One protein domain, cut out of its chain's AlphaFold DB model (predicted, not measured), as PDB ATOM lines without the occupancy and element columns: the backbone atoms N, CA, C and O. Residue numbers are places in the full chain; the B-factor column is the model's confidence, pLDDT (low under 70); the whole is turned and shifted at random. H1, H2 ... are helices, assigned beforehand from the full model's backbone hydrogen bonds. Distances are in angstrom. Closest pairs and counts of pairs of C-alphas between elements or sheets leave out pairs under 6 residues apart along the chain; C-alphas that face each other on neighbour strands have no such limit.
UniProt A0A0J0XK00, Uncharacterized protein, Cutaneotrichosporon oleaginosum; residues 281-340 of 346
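AT A GLANCE: This is residues 281 to 340 of the 346 residues of an uncharacterized protein of Cutaneotrichosporon oleaginosum (UniProt A0A0J0XK00). What shape is this? Long helices H2 and H1 make an open V with residues 305 to 313 at its corner. Its parts? The printed part has 60 residues, named helices H1 then H2 and no named strand: all helix. It is extended, radius of gyration of the C-alphas 18.3 A, and spans 55 by 35 by 10 A.

IN THESE COORDINATES: Where is the longest helix? H2, residues 314 to 340, measures 37.9 A from first to last C-alpha; C-alpha 340 is at (15.761, -41.419, -52.551). The other? H1, residues 281 to 304, measures 34.5 A; C-alpha 281 is at (10.752, -37.607, -9.745).

HOW THE PARTS SIT: Does H2 touch H1? They are apart, no C-alpha of one within 8 A of the other. Their backbones? In both, every O i to N i+4 pair is within hydrogen-bond range.

THE WHOLE: How large? The two farthest C-alphas, of Arg 305 and Glu 340, are 56.9 A apart. Any cut? The printed part has no cut; the H1 to H2 link is short. Low confidence? pLDDT is under 70 at residues 313 to 316 and 318.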
ATOM      1  N   ASP A 281      11.386 -37.613  -8.425       97.62
ATOM      2  CA  ASP A 281      10.752 -37.607  -9.745       97.62
ATOM      3  C   ASP A 281       9.258 -37.983  -9.675       97.62
ATOM      4  O   ASP A 281       8.400 -37.387 -10.340       97.62
ATOM      5  N   VAL A 282       8.906 -38.956  -8.832       96.25
ATOM      6  CA  VAL A 282       7.520 -39.358  -8.585       96.25
ATOM      7  C   VAL A 282       6.780 -38.260  -7.830       96.25
ATOM      8  O   VAL A 282       5.627 -37.973  -8.167       96.25
ATOM      9  N   ILE A 283       7.421 -37.622  -6.848       98.06
ATOM     10  CA  ILE A 283       6.844 -36.494  -6.104       98.06
ATOM     11  C   ILE A 283       6.500 -35.352  -7.064       98.06
ATOM     12  O   ILE A 283       5.372 -34.847  -7.045       98.06
ATOM     13  N   GLU A 284       7.417 -34.980  -7.952       97.50
ATOM     14  CA  GLU A 284       7.202 -33.930  -8.946       97.50
ATOM     15  C   GLU A 284       6.071 -34.267  -9.916       97.50
ATOM     16  O   GLU A 284       5.168 -33.448 -10.127       97.50
ATOM     17  N   ARG A 285       6.045 -35.493 -10.455       96.69
ATOM     18  CA  ARG A 285       4.963 -35.952 -11.343       96.69
ATOM     19  C   ARG A 285       3.606 -35.915 -10.647       96.69
ATOM     20  O   ARG A 285       2.615 -35.499 -11.251       96.69
ATOM     21  N   VAL A 286       3.542 -36.324  -9.380       97.19
ATOM     22  CA  VAL A 286       2.306 -36.293  -8.589       97.19
ATOM     23  C   VAL A 286       1.875 -34.855  -8.302       97.19
ATOM     24  O   VAL A 286       0.696 -34.544  -8.478       97.19
ATOM     25  N   LYS A 287       2.801 -33.958  -7.937       97.56
ATOM     26  CA  LYS A 287       2.528 -32.520  -7.764       97.56
ATOM     27  C   LYS A 287       2.009 -31.892  -9.060       97.56
ATOM     28  O   LYS A 287       0.995 -31.194  -9.037       97.56
ATOM     29  N   ALA A 288       2.629 -32.189 -10.200       95.56
ATOM     30  CA  ALA A 288       2.167 -31.724 -11.506       95.56
ATOM     31  C   ALA A 288       0.763 -32.257 -11.844       95.56
ATOM     32  O   ALA A 288      -0.087 -31.503 -12.318       95.56
ATOM     33  N   ALA A 289       0.488 -33.534 -11.558       96.00
ATOM     34  CA  ALA A 289      -0.838 -34.119 -11.740       96.00
ATOM     35  C   ALA A 289      -1.896 -33.473 -10.826       96.00
ATOM     36  O   ALA A 289      -3.016 -33.244 -11.281       96.00
ATOM     37  N   ARG A 290      -1.550 -33.125  -9.574       97.00
ATOM     38  CA  ARG A 290      -2.432 -32.357  -8.674       97.00
ATOM     39  C   ARG A 290      -2.772 -30.995  -9.266       97.00
ATOM     40  O   ARG A 290      -3.950 -30.727  -9.458       97.00
ATOM     41  N   ARG A 291      -1.762 -30.212  -9.667       95.31
ATOM     42  CA  ARG A 291      -1.968 -28.896 -10.301       95.31
ATOM     43  C   ARG A 291      -2.915 -28.988 -11.500       95.31
ATOM     44  O   ARG A 291      -3.884 -28.243 -11.579       95.31
ATOM     45  N   ARG A 292      -2.697 -29.962 -12.395       91.62
ATOM     46  CA  ARG A 292      -3.581 -30.197 -13.554       91.62
ATOM     47  C   ARG A 292      -5.011 -30.539 -13.143       91.62
ATOM     48  O   ARG A 292      -5.957 -30.055 -13.755       91.62
ATOM     49  N   ARG A 293      -5.177 -31.384 -12.125       93.62
ATOM     50  CA  ARG A 293      -6.494 -31.771 -11.613       93.62
ATOM     51  C   ARG A 293      -7.232 -30.578 -11.016       93.62
ATOM     52  O   ARG A 293      -8.434 -30.456 -11.231       93.62
ATOM     53  N   ASP A 294      -6.534 -29.725 -10.280       94.19
ATOM     54  CA  ASP A 294      -7.134 -28.563  -9.633       94.19
ATOM     55  C   ASP A 294      -7.550 -27.522 -10.686       94.19
ATOM     56  O   ASP A 294      -8.700 -27.087 -10.674       94.19
ATOM     57  N   VAL A 295      -6.708 -27.262 -11.696       92.31
ATOM     58  CA  VAL A 295      -7.079 -26.462 -12.883       92.31
ATOM     59  C   VAL A 295      -8.309 -27.041 -13.591       92.31
ATOM     60  O   VAL A 295      -9.260 -26.316 -13.879       92.31
ATOM     61  N   TRP A 296      -8.342 -28.356 -13.827       91.69
ATOM     62  CA  TRP A 296      -9.499 -29.014 -14.442       91.69
ATOM     63  C   TRP A 296     -10.776 -28.846 -13.608       91.69
ATOM     64  O   TRP A 296     -11.838 -28.592 -14.172       91.69
ATOM     65  N   ARG A 297     -10.689 -28.947 -12.273       94.06
ATOM     66  CA  ARG A 297     -11.833 -28.729 -11.371       94.06
ATOM     67  C   ARG A 297     -12.352 -27.297 -11.460       94.06
ATOM     68  O   ARG A 297     -13.561 -27.116 -11.575       94.06
ATOM     69  N   VAL A 298     -11.457 -26.308 -11.453       95.06
ATOM     70  CA  VAL A 298     -11.816 -24.888 -11.584       95.06
ATOM     71  C   VAL A 298     -12.477 -24.618 -12.935       95.06
ATOM     72  O   VAL A 298     -13.571 -24.059 -12.977       95.06
ATOM     73  N   ASN A 299     -11.879 -25.081 -14.036       92.25
ATOM     74  CA  ASN A 299     -12.455 -24.936 -15.375       92.25
ATOM     75  C   ASN A 299     -13.820 -25.622 -15.493       92.25
ATOM     76  O   ASN A 299     -14.747 -25.056 -16.068       92.25
ATOM     77  N   LYS A 300     -13.977 -26.819 -14.914       94.06
ATOM     78  CA  LYS A 300     -15.262 -27.525 -14.887       94.06
ATOM     79  C   LYS A 300     -16.327 -26.727 -14.131       94.06
ATOM     80  O   LYS A 300     -17.452 -26.631 -14.610       94.06
ATOM     81  N   ALA A 301     -15.976 -26.143 -12.984       95.50
ATOM     82  CA  ALA A 301     -16.884 -25.308 -12.200       95.50
ATOM     83  C   ALA A 301     -17.267 -24.010 -12.932       95.50
ATOM     84  O   ALA A 301     -18.430 -23.623 -12.909       95.50
ATOM     85  N   ARG A 302     -16.321 -23.363 -13.624       95.62
ATOM     86  CA  ARG A 302     -16.586 -22.169 -14.446       95.62
ATOM     87  C   ARG A 302     -17.483 -22.470 -15.639       95.62
ATOM     88  O   ARG A 302     -18.474 -21.775 -15.820       95.62
ATOM     89  N   LYS A 303     -17.205 -23.553 -16.370       93.75
ATOM     90  CA  LYS A 303     -18.049 -24.002 -17.484       93.75
ATOM     91  C   LYS A 303     -19.481 -24.295 -17.027       93.75
ATOM     92  O   LYS A 303     -20.421 -23.934 -17.719       93.75
ATOM     93  N   ALA A 304     -19.653 -24.892 -15.845       94.81
ATOM     94  CA  ALA A 304     -20.977 -25.108 -15.255       94.81
ATOM     95  C   ALA A 304     -21.721 -23.798 -14.918       94.81
ATOM     96  O   ALA A 304     -22.939 -23.811 -14.804       94.81
ATOM     97  N   ARG A 305     -21.001 -22.677 -14.785       96.50
ATOM     98  CA  ARG A 305     -21.546 -21.321 -14.604       96.50
ATOM     99  C   ARG A 305     -21.648 -20.527 -15.917       96.50
ATOM    100  O   ARG A 305     -21.916 -19.336 -15.862       96.50
ATOM    101  N   GLY A 306     -21.369 -21.138 -17.072       96.06
ATOM    102  CA  GLY A 306     -21.344 -20.449 -18.369       96.06
ATOM    103  C   GLY A 306     -20.149 -19.508 -18.579       96.06
ATOM    104  O   GLY A 306     -20.120 -18.776 -19.558       96.06
ATOM    105  N   LEU A 307     -19.157 -19.521 -17.684       96.19
ATOM    106  CA  LEU A 307     -17.950 -18.705 -17.812       96.19
ATOM    107  C   LEU A 307     -16.890 -19.428 -18.648       96.19
ATOM    108  O   LEU A 307     -16.717 -20.646 -18.527       96.19
ATOM    109  N   GLU A 308     -16.105 -18.662 -19.407       90.94
ATOM    110  CA  GLU A 308     -14.958 -19.199 -20.139       90.94
ATOM    111  C   GLU A 308     -13.910 -19.815 -19.188       90.94
ATOM    112  O   GLU A 308     -13.705 -19.318 -18.063       90.94
ATOM    113  N   PRO A 309     -13.259 -20.925 -19.586       90.25
ATOM    114  CA  PRO A 309     -12.222 -21.567 -18.786       90.25
ATOM    115  C   PRO A 309     -10.994 -20.652 -18.650       90.25
ATOM    116  O   PRO A 309     -10.579 -20.020 -19.610       90.25
ATOM    117  N   ILE A 310     -10.377 -20.615 -17.462       88.00
ATOM    118  CA  ILE A 310      -9.192 -19.765 -17.193       88.00
ATOM    119  C   ILE A 310      -8.006 -20.211 -18.045       88.00
ATOM    120  O   ILE A 310      -7.206 -19.404 -18.504       88.00
ATOM    121  N   PHE A 311      -7.894 -21.522 -18.234       80.69
ATOM    122  CA  PHE A 311      -6.893 -22.122 -19.096       80.69
ATOM    123  C   PHE A 311      -7.624 -22.860 -20.210       80.69
ATOM    124  O   PHE A 311      -8.421 -23.753 -19.875       80.69
ATOM    125  N   PRO A 312      -7.381 -22.532 -21.491       70.50
ATOM    126  CA  PRO A 312      -8.000 -23.249 -22.592       70.50
ATOM    127  C   PRO A 312      -7.684 -24.744 -22.470       70.50
ATOM    128  O   PRO A 312      -6.630 -25.131 -21.940       70.50
ATOM    129  N   PRO A 313      -8.621 -25.619 -22.872       67.69
ATOM    130  CA  PRO A 313      -8.390 -27.046 -22.811       67.69
ATOM    131  C   PRO A 313      -7.114 -27.367 -23.588       67.69
ATOM    132  O   PRO A 313      -6.915 -26.939 -24.720       67.69
ATOM    133  N   ARG A 314      -6.244 -28.164 -22.960       65.69
ATOM    134  CA  ARG A 314      -4.986 -28.633 -23.553       65.69
ATOM    135  C   ARG A 314      -5.161 -29.233 -24.943       65.69
ATOM    136  O   ARG A 314      -4.164 -29.312 -25.634       65.69
ATOM    137  N   SER A 315      -6.359 -29.671 -25.332       66.44
ATOM    138  CA  SER A 315      -6.622 -30.160 -26.681       66.44
ATOM    139  C   SER A 315      -6.218 -29.140 -27.731       66.44
ATOM    140  O   SER A 315      -5.486 -29.533 -28.606       66.44
ATOM    141  N   GLU A 316      -6.525 -27.850 -27.612       69.44
ATOM    142  CA  GLU A 316      -6.198 -26.894 -28.685       69.44
ATOM    143  C   GLU A 316      -4.693 -26.614 -28.774       69.44
ATOM    144  O   GLU A 316      -4.100 -26.680 -29.847       69.44
ATOM    145  N   GLN A 317      -4.032 -26.400 -27.634       71.06
ATOM    146  CA  GLN A 317      -2.583 -26.165 -27.601       71.06
ATOM    147  C   GLN A 317      -1.767 -27.440 -27.883       71.06
ATOM    148  O   GLN A 317      -0.744 -27.388 -28.562       71.06
ATOM    149  N   GLU A 318      -2.193 -28.604 -27.377       68.19
ATOM    150  CA  GLU A 318      -1.558 -29.890 -27.682       68.19
ATOM    151  C   GLU A 318      -1.900 -30.372 -29.094       68.19
ATOM    152  O   GLU A 318      -1.061 -31.042 -29.683       68.19
ATOM    153  N   GLU A 319      -3.073 -30.071 -29.657       73.94
ATOM    154  CA  GLU A 319      -3.412 -30.361 -31.057       73.94
ATOM    155  C   GLU A 319      -2.618 -29.465 -31.985       73.94
ATOM    156  O   GLU A 319      -2.018 -30.002 -32.906       73.94
ATOM    157  N   ALA A 320      -2.481 -28.170 -31.688       79.12
ATOM    158  CA  ALA A 320      -1.563 -27.294 -32.408       79.12
ATOM    159  C   ALA A 320      -0.123 -27.831 -32.331       79.12
ATOM    160  O   ALA A 320       0.527 -28.037 -33.353       79.12
ATOM    161  N   ALA A 321       0.364 -28.193 -31.139       79.19
ATOM    162  CA  ALA A 321       1.704 -28.762 -30.986       79.19
ATOM    163  C   ALA A 321       1.866 -30.139 -31.666       79.19
ATOM    164  O   ALA A 321       2.938 -30.462 -32.184       79.19
ATOM    165  N   ARG A 322       0.828 -30.986 -31.670       76.81
ATOM    166  CA  ARG A 322       0.821 -32.282 -32.372       76.81
ATOM    167  C   ARG A 322       0.732 -32.100 -33.879       76.81
ATOM    168  O   ARG A 322       1.375 -32.872 -34.579       76.81
ATOM    169  N   ALA A 323      -0.017 -31.115 -34.361       83.81
ATOM    170  CA  ALA A 323      -0.098 -30.742 -35.766       83.81
ATOM    171  C   ALA A 323       1.273 -30.269 -36.250       83.81
ATOM    172  O   ALA A 323       1.785 -30.822 -37.216       83.81
ATOM    173  N   VAL A 324       1.946 -29.394 -35.492       92.69
ATOM    174  CA  VAL A 324       3.331 -28.973 -35.766       92.69
ATOM    175  C   VAL A 324       4.286 -30.175 -35.794       92.69
ATOM    176  O   VAL A 324       5.078 -30.317 -36.723       92.69
ATOM    177  N   LYS A 325       4.197 -31.101 -34.826       90.06
ATOM    178  CA  LYS A 325       5.033 -32.321 -34.821       90.06
ATOM    179  C   LYS A 325       4.720 -33.284 -35.972       90.06
ATOM    180  O   LYS A 325       5.637 -33.943 -36.455       90.06
ATOM    181  N   ARG A 326       3.452 -33.409 -36.382       91.44
ATOM    182  CA  ARG A 326       3.044 -34.223 -37.539       91.44
ATOM    183  C   ARG A 326       3.575 -33.619 -38.830       91.44
ATOM    184  O   ARG A 326       4.279 -34.328 -39.536       91.44
ATOM    185  N   ALA A 327       3.363 -32.323 -39.043       94.44
ATOM    186  CA  ALA A 327       3.889 -31.590 -40.189       94.44
ATOM    187  C   ALA A 327       5.419 -31.710 -40.284       94.44
ATOM    188  O   ALA A 327       5.953 -32.035 -41.336       94.44
ATOM    189  N   ALA A 328       6.139 -31.571 -39.163       95.50
ATOM    190  CA  ALA A 328       7.592 -31.755 -39.136       95.50
ATOM    191  C   ALA A 328       8.031 -33.195 -39.475       95.50
ATOM    192  O   ALA A 328       9.070 -33.402 -40.102       95.50
ATOM    193  N   ARG A 329       7.263 -34.212 -39.060       96.06
ATOM    194  CA  ARG A 329       7.541 -35.615 -39.404       96.06
ATOM    195  C   ARG A 329       7.251 -35.897 -40.878       96.06
ATOM    196  O   ARG A 329       8.041 -36.589 -41.508       96.06
ATOM    197  N   GLU A 330       6.149 -35.380 -41.405       96.19
ATOM    198  CA  GLU A 330       5.778 -35.496 -42.819       96.19
ATOM    199  C   GLU A 330       6.807 -34.801 -43.714       96.19
ATOM    200  O   GLU A 330       7.276 -35.415 -44.665       96.19
ATOM    201  N   ALA A 331       7.269 -33.604 -43.340       96.12
ATOM    202  CA  ALA A 331       8.346 -32.903 -44.036       96.12
ATOM    203  C   ALA A 331       9.646 -33.727 -44.080       96.12
ATOM    204  O   ALA A 331      10.251 -33.861 -45.138       96.12
ATOM    205  N   ARG A 332      10.041 -34.361 -42.964       97.00
ATOM    206  CA  ARG A 332      11.215 -35.256 -42.933       97.00
ATOM    207  C   ARG A 332      11.050 -36.494 -43.813       97.00
ATOM    208  O   ARG A 332      12.026 -36.951 -44.397       97.00
ATOM    209  N   LEU A 333       9.844 -37.059 -43.882       96.56
ATOM    210  CA  LEU A 333       9.558 -38.203 -44.750       96.56
ATOM    211  C   LEU A 333       9.566 -37.798 -46.228       96.56
ATOM    212  O   LEU A 333      10.120 -38.529 -47.042       96.56
ATOM    213  N   ALA A 334       9.014 -36.631 -46.563       96.62
ATOM    214  CA  ALA A 334       9.043 -36.081 -47.914       96.62
ATOM    215  C   ALA A 334      10.477 -35.762 -48.365       96.62
ATOM    216  O   ALA A 334      10.868 -36.129 -49.469       96.62
ATOM    217  N   GLU A 335      11.292 -35.158 -47.496       97.50
ATOM    218  CA  GLU A 335      12.707 -34.890 -47.777       97.50
ATOM    219  C   GLU A 335      13.502 -36.193 -47.967       97.50
ATOM    220  O   GLU A 335      14.310 -36.303 -48.890       97.50
ATOM    221  N   ALA A 336      13.247 -37.211 -47.138       96.31
ATOM    222  CA  ALA A 336      13.863 -38.526 -47.295       96.31
ATOM    223  C   ALA A 336      13.471 -39.193 -48.626       96.31
ATOM    224  O   ALA A 336      14.341 -39.733 -49.306       96.31
ATOM    225  N   ALA A 337      12.198 -39.105 -49.024       96.31
ATOM    226  CA  ALA A 337      11.715 -39.627 -50.301       96.31
ATOM    227  C   ALA A 337      12.324 -38.880 -51.502       96.31
ATOM    228  O   ALA A 337      12.737 -39.514 -52.469       96.31
ATOM    229  N   ALA A 338      12.455 -37.551 -51.425       96.38
ATOM    230  CA  ALA A 338      13.097 -36.748 -52.468       96.38
ATOM    231  C   ALA A 338      14.581 -37.116 -52.648       96.38
ATOM    232  O   ALA A 338      15.049 -37.280 -53.773       96.38
ATOM    233  N   ARG A 339      15.310 -37.326 -51.541       96.44
ATOM    234  CA  ARG A 339      16.698 -37.821 -51.576       96.44
ATOM    235  C   ARG A 339      16.807 -39.233 -52.155       96.44
ATOM    236  O   ARG A 339      17.828 -39.565 -52.747       96.44
ATOM    237  N   GLU A 340      15.795 -40.077 -51.962       96.00
ATOM    238  CA  GLU A 340      15.761 -41.419 -52.551       96.00
ATOM    239  C   GLU A 340      15.480 -41.371 -54.062       96.00
ATOM    240  O   GLU A 340      16.107 -42.113 -54.813       96.00
TER     241      GLU A 340